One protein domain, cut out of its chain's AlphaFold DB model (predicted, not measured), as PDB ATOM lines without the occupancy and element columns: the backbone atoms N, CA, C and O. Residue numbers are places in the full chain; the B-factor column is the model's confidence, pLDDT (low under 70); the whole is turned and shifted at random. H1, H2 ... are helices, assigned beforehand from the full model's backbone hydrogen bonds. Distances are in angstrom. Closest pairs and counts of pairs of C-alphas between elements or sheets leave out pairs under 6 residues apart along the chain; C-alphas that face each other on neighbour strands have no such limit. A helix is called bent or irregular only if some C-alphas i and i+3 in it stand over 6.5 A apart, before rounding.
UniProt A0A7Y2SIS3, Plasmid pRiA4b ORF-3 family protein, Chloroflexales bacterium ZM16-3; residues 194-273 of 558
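AT A GLANCE: This is residues 194 to 273 of the 558 residues of the protein "Plasmid pRiA4b ORF-3 family protein" of Chloroflexales bacterium ZM16-3 (UniProt A0A7Y2SIS3). Picture a small, elongated all-helix domain in which the longest helix, H1, is crossed by H2, while H4 runs beside H1 in nearly the same direction. H5 lies at one end of the long axis and touches no helix, and at the other end the loop of residues 224 to 235 swings round from H2 to the little helix H3. The printed part has 80 residues with five named helices, in the order H1, H2, H3, H4, H5, and no named strand. It is compact, with a radius of gyration of the C-alphas of 12.8 A, and its C-alphas span 42 by 23 by 17 A.

IN THESE COORDINATES: Find C-alpha 194 at (-29.217, 19.732, -47.124); from there H1, residues 194 to 208, runs 21.2 A to C-alpha 208 at (-44.636, 34.022, -49.767). H2, residues 214 to 223, follows and is 14.2 A long. Next look for the short H3, residues 236 to 239, and then H4, residues 242 to 252, 14.9 A long. H4 is only just irregular: C-alphas 244 and 247 are 6.7 A apart. H5, residues 267 to 273, is 10.2 A long and ends at C-alpha 273, at (-31.354, 48.213, -39.774).

HOW THE PARTS SIT: Start at Ala 201 in H1: its C-alpha and that of Met 217, the closest of H1 and H2, are 7.1 A apart. The two helices touch, at a steep tilt of 62 degrees, and run opposite ways. Now go to Met 205, whose C-alpha is 7.6 A from that of Leu 248, the closest pair of H1 and H4. These two only just touch, with 3 pairs of C-alphas within 8 A, at a shallow tilt of 15 degrees, and run the same way. H3 is close to H1 but not clearly touching it; their closest C-alphas, of Val 198 and Leu 239, are 6.6 A apart. H3 and H4 meet only through their link. H2 is apart from H3 and H4, and H5 is apart from H1, H2, H3 and H4. Along the backbone, each O i to N i+4 pair is within hydrogen-bond range in H1, H2 and H5, against 5 of 7 in H4; H3 is too short for such a pair.

THE WHOLE: The two C-alphas farthest apart are those of Ile 230 and Asp 271, at 41.8 A. The printed part has no cut. The links H2 to H3, with 12 residues, and H4 to H5, with 14, are long; H1 to H2 and H3 to H4 are tight. Mean pLDDT of the printed part is 77.9, and the B-factor column shows 24 residues under 70, at 210 to 211, 249, 252 to 258 and 260 to 273; H5 has a mean of 43.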
ATOM      1  N   GLY A 194     -29.198  18.394 -47.718       96.31
ATOM      2  CA  GLY A 194     -29.217  19.732 -47.124       96.31
ATOM      3  C   GLY A 194     -29.471  20.826 -48.163       96.31
ATOM      4  O   GLY A 194     -30.392  21.627 -48.007       96.31
ATOM      5  N   ALA A 195     -28.752  20.796 -49.290       94.75
ATOM      6  CA  ALA A 195     -28.945  21.748 -50.385       94.75
ATOM      7  C   ALA A 195     -30.373  21.711 -50.964       94.75
ATOM      8  O   ALA A 195     -30.935  22.749 -51.321       94.75
ATOM      9  N   GLN A 196     -30.989  20.527 -51.034       95.00
ATOM     10  CA  GLN A 196     -32.377  20.377 -51.480       95.00
ATOM     11  C   GLN A 196     -33.366  21.001 -50.486       95.00
ATOM     12  O   GLN A 196     -34.315  21.663 -50.915       95.00
ATOM     13  N   VAL A 197     -33.141  20.837 -49.176       96.56
ATOM     14  CA  VAL A 197     -33.963  21.462 -48.125       96.56
ATOM     15  C   VAL A 197     -33.853  22.982 -48.175       96.56
ATOM     16  O   VAL A 197     -34.883  23.653 -48.219       96.56
ATOM     17  N   VAL A 198     -32.635  23.525 -48.279       95.81
ATOM     18  CA  VAL A 198     -32.408  24.972 -48.438       95.81
ATOM     19  C   VAL A 198     -33.119  25.500 -49.685       95.81
ATOM     20  O   VAL A 198     -33.844  26.491 -49.617       95.81
ATOM     21  N   ALA A 199     -32.994  24.817 -50.826       92.38
ATOM     22  CA  ALA A 199     -33.672  25.222 -52.055       92.38
ATOM     23  C   ALA A 199     -35.206  25.218 -51.914       92.38
ATOM     24  O   ALA A 199     -35.877  26.110 -52.444       92.38
ATOM     25  N   ALA A 200     -35.771  24.244 -51.195       92.38
ATOM     26  CA  ALA A 200     -37.202  24.182 -50.919       92.38
ATOM     27  C   ALA A 200     -37.661  25.312 -49.984       92.38
ATOM     28  O   ALA A 200     -38.682  25.943 -50.268       92.38
ATOM     29  N   ALA A 201     -36.892  25.602 -48.930       93.94
ATOM     30  CA  ALA A 201     -37.142  26.694 -47.991       93.94
ATOM     31  C   ALA A 201     -37.084  28.060 -48.693       93.94
ATOM     32  O   ALA A 201     -38.069  28.795 -48.695       93.94
ATOM     33  N   LEU A 202     -36.009  28.352 -49.432       90.38
ATOM     34  CA  LEU A 202     -35.900  29.566 -50.255       90.38
ATOM     35  C   LEU A 202     -37.032  29.658 -51.286       90.38
ATOM     36  O   LEU A 202     -37.606  30.723 -51.511       90.38
ATOM     37  N   GLY A 203     -37.386  28.539 -51.922       86.56
ATOM     38  CA  GLY A 203     -38.505  28.475 -52.858       86.56
ATOM     39  C   GLY A 203     -39.846  28.809 -52.202       86.56
ATOM     40  O   GLY A 203     -40.676  29.472 -52.826       86.56
ATOM     41  N   TYR A 204     -40.061  28.372 -50.962       86.62
ATOM     42  CA  TYR A 204     -41.225  28.740 -50.163       86.62
ATOM     43  C   TYR A 204     -41.217  30.235 -49.827       86.62
ATOM     44  O   TYR A 204     -42.181  30.923 -50.162       86.62
ATOM     45  N   MET A 205     -40.101  30.752 -49.310       85.44
ATOM     46  CA  MET A 205     -39.943  32.162 -48.937       85.44
ATOM     47  C   MET A 205     -40.141  33.123 -50.113       85.44
ATOM     48  O   MET A 205     -40.798  34.151 -49.980       85.44
ATOM     49  N   ARG A 206     -39.670  32.765 -51.312       82.62
ATOM     50  CA  ARG A 206     -39.930  33.547 -52.533       82.62
ATOM     51  C   ARG A 206     -41.405  33.539 -52.935       82.62
ATOM     52  O   ARG A 206     -41.920  34.545 -53.418       82.62
ATOM     53  N   ARG A 207     -42.114  32.416 -52.746       77.38
ATOM     54  CA  ARG A 207     -43.561  32.321 -53.036       77.38
ATOM     55  C   ARG A 207     -44.389  33.162 -52.071       77.38
ATOM     56  O   ARG A 207     -45.369  33.766 -52.501       77.38
ATOM     57  N   THR A 208     -44.002  33.192 -50.801       75.62
ATOM     58  CA  THR A 208     -44.636  34.022 -49.767       75.62
ATOM     59  C   THR A 208     -44.115  35.459 -49.774       75.62
ATOM     60  O   THR A 208     -44.703  36.321 -49.130       75.62
ATOM     61  N   ARG A 209     -43.067  35.750 -50.560       73.12
ATOM     62  CA  ARG A 209     -42.383  37.051 -50.640       73.12
ATOM     63  C   ARG A 209     -41.919  37.529 -49.265       73.12
ATOM     64  O   ARG A 209     -42.216  38.655 -48.883       73.12
ATOM     65  N   GLY A 210     -41.303  36.643 -48.487       69.25
ATOM     66  CA  GLY A 210     -40.861  36.953 -47.123       69.25
ATOM     67  C   GLY A 210     -41.981  37.044 -46.081       69.25
ATOM     68  O   GLY A 210     -41.695  37.055 -44.893       69.25
ATOM     69  N   GLN A 211     -43.253  37.066 -46.497       67.38
ATOM     70  CA  GLN A 211     -44.411  37.216 -45.611       67.38
ATOM     71  C   GLN A 211     -44.868  35.848 -45.091       67.38
ATOM     72  O   GLN A 211     -45.905  35.326 -45.503       67.38
ATOM     73  N   SER A 212     -44.040  35.218 -44.261       72.50
ATOM     74  CA  SER A 212     -44.365  33.950 -43.615       72.50
ATOM     75  C   SER A 212     -43.589  33.774 -42.320       72.50
ATOM     76  O   SER A 212     -42.558  34.413 -42.119       72.50
ATOM     77  N   THR A 213     -44.087  32.896 -41.457       77.62
ATOM     78  CA  THR A 213     -43.424  32.530 -40.206       77.62
ATOM     79  C   THR A 213     -42.603  31.242 -40.350       77.62
ATOM     80  O   THR A 213     -42.901  30.386 -41.191       77.62
ATOM     81  N   ILE A 214     -41.618  31.038 -39.472       83.12
ATOM     82  CA  ILE A 214     -40.845  29.795 -39.379       83.12
ATOM     83  C   ILE A 214     -41.748  28.583 -39.135       83.12
ATOM     84  O   ILE A 214     -41.499  27.512 -39.678       83.12
ATOM     85  N   TRP A 215     -42.856  28.756 -38.410       80.88
ATOM     86  CA  TRP A 215     -43.839  27.703 -38.143       80.88
ATOM     87  C   TRP A 215     -44.636  27.301 -39.385       80.88
ATOM     88  O   TRP A 215     -44.909  26.121 -39.617       80.88
ATOM     89  N   GLU A 216     -45.001  28.277 -40.215       81.69
ATOM     90  CA  GLU A 216     -45.678  28.021 -41.486       81.69
ATOM     91  C   GLU A 216     -44.735  27.351 -42.490       81.69
ATOM     92  O   GLU A 216     -45.130  26.394 -43.167       81.69
ATOM     93  N   MET A 217     -43.477  27.803 -42.538       89.50
ATOM     94  CA  MET A 217     -42.436  27.183 -43.352       89.50
ATOM     95  C   MET A 217     -42.147  25.753 -42.892       89.50
ATOM     96  O   MET A 217     -42.148  24.843 -43.723       89.50
ATOM     97  N   ALA A 218     -41.971  25.529 -41.587       92.19
ATOM     98  CA  ALA A 218     -41.769  24.209 -40.999       92.19
ATOM     99  C   ALA A 218     -42.906  23.258 -41.380       92.19
ATOM    100  O   ALA A 218     -42.667  22.190 -41.951       92.19
ATOM    101  N   GLY A 219     -44.152  23.702 -41.178       91.81
ATOM    102  CA  GLY A 219     -45.333  22.948 -41.573       91.81
ATOM    103  C   GLY A 219     -45.331  22.601 -43.060       91.81
ATOM    104  O   GLY A 219     -45.593  21.452 -43.411       91.81
ATOM    105  N   HIS A 220     -45.003  23.556 -43.937       91.44
ATOM    106  CA  HIS A 220     -44.953  23.336 -45.384       91.44
ATOM    107  C   HIS A 220     -43.856  22.349 -45.798       91.44
ATOM    108  O   HIS A 220     -44.115  21.437 -46.587       91.44
ATOM    109  N   LEU A 221     -42.641  22.507 -45.269       94.38
ATOM    110  CA  LEU A 221     -41.512  21.635 -45.586       94.38
ATOM    111  C   LEU A 221     -41.772  20.207 -45.096       94.38
ATOM    112  O   LEU A 221     -41.564  19.263 -45.862       94.38
ATOM    113  N   ASN A 222     -42.327  20.041 -43.894       95.94
ATOM    114  CA  ASN A 222     -42.667  18.735 -43.328       95.94
ATOM    115  C   ASN A 222     -43.666  17.949 -44.184       95.94
ATOM    116  O   ASN A 222     -43.506  16.742 -44.362       95.94
ATOM    117  N   VAL A 223     -44.649  18.622 -44.790       94.19
ATOM    118  CA  VAL A 223     -45.642  17.962 -45.660       94.19
ATOM    119  C   VAL A 223     -45.249  17.900 -47.139       94.19
ATOM    120  O   VAL A 223     -45.946  17.271 -47.935       94.19
ATOM    121  N   SER A 224     -44.141  18.533 -47.537       91.19
ATOM    122  CA  SER A 224     -43.700  18.590 -48.941       91.19
ATOM    123  C   SER A 224     -43.214  17.245 -49.496       91.19
ATOM    124  O   SER A 224     -43.070  17.081 -50.706       91.19
ATOM    125  N   GLY A 225     -42.934  16.277 -48.619       91.50
ATOM    126  CA  GLY A 225     -42.296  15.011 -48.981       91.50
ATOM    127  C   GLY A 225     -40.764  15.052 -48.934       91.50
ATOM    128  O   GLY A 225     -40.127  14.003 -49.034       91.50
ATOM    129  N   ILE A 226     -40.151  16.225 -48.729       94.38
ATOM    130  CA  ILE A 226     -38.689  16.374 -48.749       94.38
ATOM    131  C   ILE A 226     -37.978  15.595 -47.636       94.38
ATOM    132  O   ILE A 226     -36.829  15.213 -47.801       94.38
ATOM    133  N   PHE A 227     -38.655  15.274 -46.536       97.31
ATOM    134  CA  PHE A 227     -38.074  14.491 -45.440       97.31
ATOM    135  C   PHE A 227     -38.427  12.993 -45.480       97.31
ATOM    136  O   PHE A 227     -38.234  12.295 -44.496       97.31
ATOM    137  N   HIS A 228     -38.954  12.466 -46.592       95.06
ATOM    138  CA  HIS A 228     -39.335  11.042 -46.710       95.06
ATOM    139  C   HIS A 228     -38.233  10.150 -47.308       95.06
ATOM    140  O   HIS A 228     -38.482   9.005 -47.688       95.06
ATOM    141  N   GLN A 229     -37.021  10.680 -47.473       92.31
ATOM    142  CA  GLN A 229     -35.922  10.005 -48.161       92.31
ATOM    143  C   GLN A 229     -34.700   9.932 -47.252       92.31
ATOM    144  O   GLN A 229     -34.441  10.857 -46.486       92.31
ATOM    145  N   ILE A 230     -33.950   8.838 -47.381       93.44
ATOM    146  CA  ILE A 230     -32.642   8.657 -46.751       93.44
ATOM    147  C   ILE A 230     -31.519   8.870 -47.786       93.44
ATOM    148  O   ILE A 230     -31.708   8.497 -48.947       93.44
ATOM    149  N   PRO A 231     -30.364   9.436 -47.388       96.31
ATOM    150  CA  PRO A 231     -30.040   9.862 -46.023       96.31
ATOM    151  C   PRO A 231     -30.857  11.085 -45.576       96.31
ATOM    152  O   PRO A 231     -31.305  11.879 -46.401       96.31
ATOM    153  N   ALA A 232     -31.102  11.209 -44.272       96.75
ATOM    154  CA  ALA A 232     -31.764  12.394 -43.732       96.75
ATOM    155  C   ALA A 232     -30.832  13.617 -43.869       96.75
ATOM    156  O   ALA A 232     -29.620  13.459 -43.658       96.75
ATOM    157  N   PRO A 233     -31.363  14.807 -44.213       97.19
ATOM    158  CA  PRO A 233     -30.568  16.032 -44.314       97.19
ATOM    159  C   PRO A 233     -29.980  16.430 -42.947       97.19
ATOM    160  O   PRO A 233     -30.409  15.884 -41.926       97.19
ATOM    161  N   PRO A 234     -29.026  17.377 -42.904       96.00
ATOM    162  CA  PRO A 234     -28.636  18.037 -41.661       96.00
ATOM    163  C   PRO A 234     -29.847  18.671 -40.949       96.00
ATOM    164  O   PRO A 234     -30.855  18.952 -41.616       96.00
ATOM    165  N   PRO A 235     -29.771  18.898 -39.624       94.06
ATOM    166  CA  PRO A 235     -30.766  19.685 -38.899       94.06
ATOM    167  C   PRO A 235     -31.006  21.032 -39.585       94.06
ATOM    168  O   PRO A 235     -30.081  21.629 -40.138       94.06
ATOM    169  N   PHE A 236     -32.239  21.533 -39.557       93.31
ATOM    170  CA  PHE A 236     -32.565  22.753 -40.294       93.31
ATOM    171  C   PHE A 236     -31.821  23.968 -39.745       93.31
ATOM    172  O   PHE A 236     -31.388  24.809 -40.529       93.31
ATOM    173  N   GLY A 237     -31.601  24.021 -38.427       86.19
ATOM    174  CA  GLY A 237     -30.817  25.083 -37.788       86.19
ATOM    175  C   GLY A 237     -29.376  25.195 -38.305       86.19
ATOM    176  O   GLY A 237     -28.848  26.295 -38.381       86.19
ATOM    177  N   GLU A 238     -28.761  24.092 -38.747       89.44
ATOM    178  CA  GLU A 238     -27.417  24.112 -39.357       89.44
ATOM    179  C   GLU A 238     -27.441  24.579 -40.822       89.44
ATOM    180  O   GLU A 238     -26.426  25.002 -41.371       89.44
ATOM    181  N   LEU A 239     -28.599  24.478 -41.480       91.25
ATOM    182  CA  LEU A 239     -28.791  24.836 -42.887       91.25
ATOM    183  C   LEU A 239     -29.279  26.277 -43.072       91.25
ATOM    184  O   LEU A 239     -29.055  26.869 -44.128       91.25
ATOM    185  N   TRP A 240     -30.000  26.817 -42.091       90.62
ATOM    186  CA  TRP A 240     -30.680  28.108 -42.162       90.62
ATOM    187  C   TRP A 240     -29.848  29.212 -41.503       90.62
ATOM    188  O   TRP A 240     -30.255  29.834 -40.525       90.62
ATOM    189  N   THR A 241     -28.654  29.439 -42.046       87.19
ATOM    190  CA  THR A 241     -27.691  30.438 -41.558       87.19
ATOM    191  C   THR A 241     -27.943  31.827 -42.150       87.19
ATOM    192  O   THR A 241     -28.655  31.965 -43.150       87.19
ATOM    193  N   PHE A 242     -27.313  32.860 -41.572       78.12
ATOM    194  CA  PHE A 242     -27.394  34.247 -42.055       78.12
ATOM    195  C   PHE A 242     -27.123  34.372 -43.561       78.12
ATOM    196  O   PHE A 242     -27.890  35.016 -44.269       78.12
ATOM    197  N   ASP A 243     -26.111  33.680 -44.090       84.06
ATOM    198  CA  ASP A 243     -25.789  33.705 -45.527       84.06
ATOM    199  C   ASP A 243     -26.931  33.195 -46.425       84.06
ATOM    200  O   ASP A 243     -27.004  33.519 -47.612       84.06
ATOM    201  N   VAL A 244     -27.825  32.370 -45.872       86.38
ATOM    202  CA  VAL A 244     -28.969  31.796 -46.582       86.38
ATOM    203  C   VAL A 244     -30.196  32.696 -46.472       86.38
ATOM    204  O   VAL A 244     -30.835  32.973 -47.491       86.38
ATOM    205  N   TRP A 245     -30.553  33.129 -45.261       84.25
ATOM    206  CA  TRP A 245     -31.789  33.881 -45.033       84.25
ATOM    207  C   TRP A 245     -31.615  35.401 -45.073       84.25
ATOM    208  O   TRP A 245     -32.575  36.088 -45.406       84.25
ATOM    209  N   GLY A 246     -30.419  35.934 -44.819       77.38
ATOM    210  CA  GLY A 246     -30.108  37.367 -44.863       77.38
ATOM    211  C   GLY A 246     -30.517  38.026 -46.186       77.38
ATOM    212  O   GLY A 246     -31.290  38.983 -46.162       77.38
ATOM    213  N   PRO A 247     -30.167  37.450 -47.357       84.31
ATOM    214  CA  PRO A 247     -30.612  37.981 -48.646       84.31
ATOM    215  C   PRO A 247     -32.137  38.058 -48.815       84.31
ATOM    216  O   PRO A 247     -32.627  38.853 -49.615       84.31
ATOM    217  N   LEU A 248     -32.913  37.228 -48.102       76.62
ATOM    218  CA  LEU A 248     -34.376  37.300 -48.141       76.62
ATOM    219  C   LEU A 248     -34.909  38.520 -47.398       76.62
ATOM    220  O   LEU A 248     -35.956  39.037 -47.784       76.62
ATOM    221  N   VAL A 249     -34.225  38.956 -46.341       67.56
ATOM    222  CA  VAL A 249     -34.606  40.157 -45.601       67.56
ATOM    223  C   VAL A 249     -34.416  41.375 -46.493       67.56
ATOM    224  O   VAL A 249     -35.370  42.122 -46.689       67.56
ATOM    225  N   ASP A 250     -33.258  41.488 -47.143       71.62
ATOM    226  CA  ASP A 250     -32.981  42.572 -48.092       71.62
ATOM    227  C   ASP A 250     -33.955  42.568 -49.286       71.62
ATOM    228  O   ASP A 250     -34.429  43.616 -49.729       71.62
ATOM    229  N   GLU A 251     -34.269  41.387 -49.836       76.31
ATOM    230  CA  GLU A 251     -35.132  41.260 -51.021       76.31
ATOM    231  C   GLU A 251     -36.612  41.541 -50.712       76.31
ATOM    232  O   GLU A 251     -37.335  42.086 -51.557       76.31
ATOM    233  N   TYR A 252     -37.083  41.140 -49.528       65.25
ATOM    234  CA  TYR A 252     -38.511  41.099 -49.206       65.25
ATOM    235  C   TYR A 252     -38.945  41.944 -48.008       65.25
ATOM    236  O   TYR A 252     -40.147  41.954 -47.728       65.25
ATOM    237  N   ASP A 253     -38.030  42.649 -47.338       59.34
ATOM    238  CA  ASP A 253     -38.300  43.344 -46.070       59.34
ATOM    239  C   ASP A 253     -38.902  42.367 -45.036       59.34
ATOM    240  O   ASP A 253     -39.942  42.601 -44.419       59.34
ATOM    241  N   ALA A 254     -38.314  41.167 -44.971       60.22
ATOM    242  CA  ALA A 254     -38.774  40.079 -44.115       60.22
ATOM    243  C   ALA A 254     -38.159  40.206 -42.718       60.22
ATOM    244  O   ALA A 254     -36.965  40.434 -42.594       60.22
ATOM    245  N   SER A 255     -38.934  39.994 -41.655       67.25
ATOM    246  CA  SER A 255     -38.361  39.972 -40.302       67.25
ATOM    247  C   SER A 255     -37.445  38.747 -40.131       67.25
ATOM    248  O   SER A 255     -37.933  37.627 -40.331       67.25
ATOM    249  N   PRO A 256     -36.167  38.920 -39.725       63.16
ATOM    250  CA  PRO A 256     -35.260  37.812 -39.419       63.16
ATOM    251  C   PRO A 256     -35.878  36.829 -38.419       63.16
ATOM    252  O   PRO A 256     -35.969  35.638 -38.701       63.16
ATOM    253  N   VAL A 257     -36.428  37.344 -37.318       63.03
ATOM    254  CA  VAL A 257     -37.087  36.550 -36.270       63.03
ATOM    255  C   VAL A 257     -38.243  35.730 -36.843       63.03
ATOM    256  O   VAL A 257     -38.330  34.521 -36.628       63.03
ATOM    257  N   MET A 258     -39.114  36.361 -37.639       62.78
ATOM    258  CA  MET A 258     -40.284  35.680 -38.197       62.78
ATOM    259  C   MET A 258     -39.898  34.541 -39.132       62.78
ATOM    260  O   MET A 258     -40.575  33.518 -39.133       62.78
ATOM    261  N   ILE A 259     -38.817  34.677 -39.897       71.19
ATOM    262  CA  ILE A 259     -38.363  33.642 -40.834       71.19
ATOM    263  C   ILE A 259     -37.442  32.605 -40.176       71.19
ATOM    264  O   ILE A 259     -36.904  31.747 -40.877       71.19
ATOM    265  N   GLY A 260     -37.276  32.657 -38.849       66.81
ATOM    266  CA  GLY A 260     -36.432  31.740 -38.080       66.81
ATOM    267  C   GLY A 260     -34.940  32.039 -38.196       66.81
ATOM    268  O   GLY A 260     -34.126  31.139 -38.018       66.81
ATOM    269  N   GLY A 261     -34.584  33.273 -38.549       61.31
ATOM    270  CA  GLY A 261     -33.228  33.792 -38.460       61.31
ATOM    271  C   GLY A 261     -32.878  34.058 -37.001       61.31
ATOM    272  O   GLY A 261     -33.248  35.091 -36.455       61.31
ATOM    273  N   GLY A 262     -32.201  33.094 -36.382       52.56
ATOM    274  CA  GLY A 262     -31.544  33.222 -35.082       52.56
ATOM    275  C   GLY A 262     -30.082  32.777 -35.186       52.56
ATOM    276  O   GLY A 262     -29.742  31.978 -36.061       52.56
ATOM    277  N   GLY A 263     -29.220  33.311 -34.316       47.34
ATOM    278  CA  GLY A 263     -27.764  33.097 -34.323       47.34
ATOM    279  C   GLY A 263     -26.973  34.332 -34.770       47.34
ATOM    280  O   GLY A 263     -27.576  35.337 -35.119       47.34
ATOM    281  N   LYS A 264     -25.633  34.241 -34.753       41.62
ATOM    282  CA  LYS A 264     -24.655  35.322 -35.014       41.62
ATOM    283  C   LYS A 264     -24.957  36.117 -36.288       41.62
ATOM    284  O   LYS A 264     -24.478  35.797 -37.377       41.62
ATOM    285  N   VAL A 265     -25.768  37.154 -36.144       43.00
ATOM    286  CA  VAL A 265     -25.983  38.178 -37.156       43.00
ATOM    287  C   VAL A 265     -24.786  39.129 -37.064       43.00
ATOM    288  O   VAL A 265     -24.436  39.542 -35.961       43.00
ATOM    289  N   PRO A 266     -24.109  39.473 -38.173       48.84
ATOM    290  CA  PRO A 266     -23.026  40.449 -38.115       48.84
ATOM    291  C   PRO A 266     -23.528  41.763 -37.500       48.84
ATOM    292  O   PRO A 266     -24.534  42.287 -37.967       48.84
ATOM    293  N   ILE A 267     -22.817  42.326 -36.515       46.06
ATOM    294  CA  ILE A 267     -23.173  43.601 -35.847       46.06
ATOM    295  C   ILE A 267     -23.505  44.703 -36.873       46.06
ATOM    296  O   ILE A 267     -24.511  45.395 -36.761       46.06
ATOM    297  N   ALA A 268     -22.747  44.763 -37.972       42.84
ATOM    298  CA  ALA A 268     -22.963  45.708 -39.070       42.84
ATOM    299  C   ALA A 268     -24.355  45.625 -39.738       42.84
ATOM    300  O   ALA A 268     -24.793  46.579 -40.379       42.84
ATOM    301  N   TYR A 269     -25.040  44.485 -39.637       43.25
ATOM    302  CA  TYR A 269     -26.400  44.304 -40.137       43.25
ATOM    303  C   TYR A 269     -27.444  44.888 -39.170       43.25
ATOM    304  O   TYR A 269     -28.416  45.487 -39.632       43.25
ATOM    305  N   TYR A 270     -27.216  44.803 -37.852       45.00
ATOM    306  CA  TYR A 270     -28.014  45.530 -36.855       45.00
ATOM    307  C   TYR A 270     -27.849  47.047 -37.020       45.00
ATOM    308  O   TYR A 270     -28.846  47.763 -37.131       45.00
ATOM    309  N   ASP A 271     -26.611  47.522 -37.193       42.66
ATOM    310  CA  ASP A 271     -26.312  48.940 -37.443       42.66
ATOM    311  C   ASP A 271     -27.009  49.480 -38.708       42.66
ATOM    312  O   ASP A 271     -27.461  50.626 -38.755       42.66
ATOM    313  N   ALA A 272     -27.125  48.655 -39.756       44.03
ATOM    314  CA  ALA A 272     -27.783  49.028 -41.008       44.03
ATOM    315  C   ALA A 272     -29.316  49.109 -40.880       44.03
ATOM    316  O   ALA A 272     -29.932  50.005 -41.467       44.03
ATOM    317  N   LEU A 273     -29.923  48.208 -40.100       39.44
ATOM    318  CA  LEU A 273     -31.354  48.213 -39.774       39.44
ATOM    319  C   LEU A 273     -31.749  49.438 -38.937       39.44
ATOM    320  O   LEU A 273     -32.811  50.014 -39.170       39.44
TER     321      LEU A 273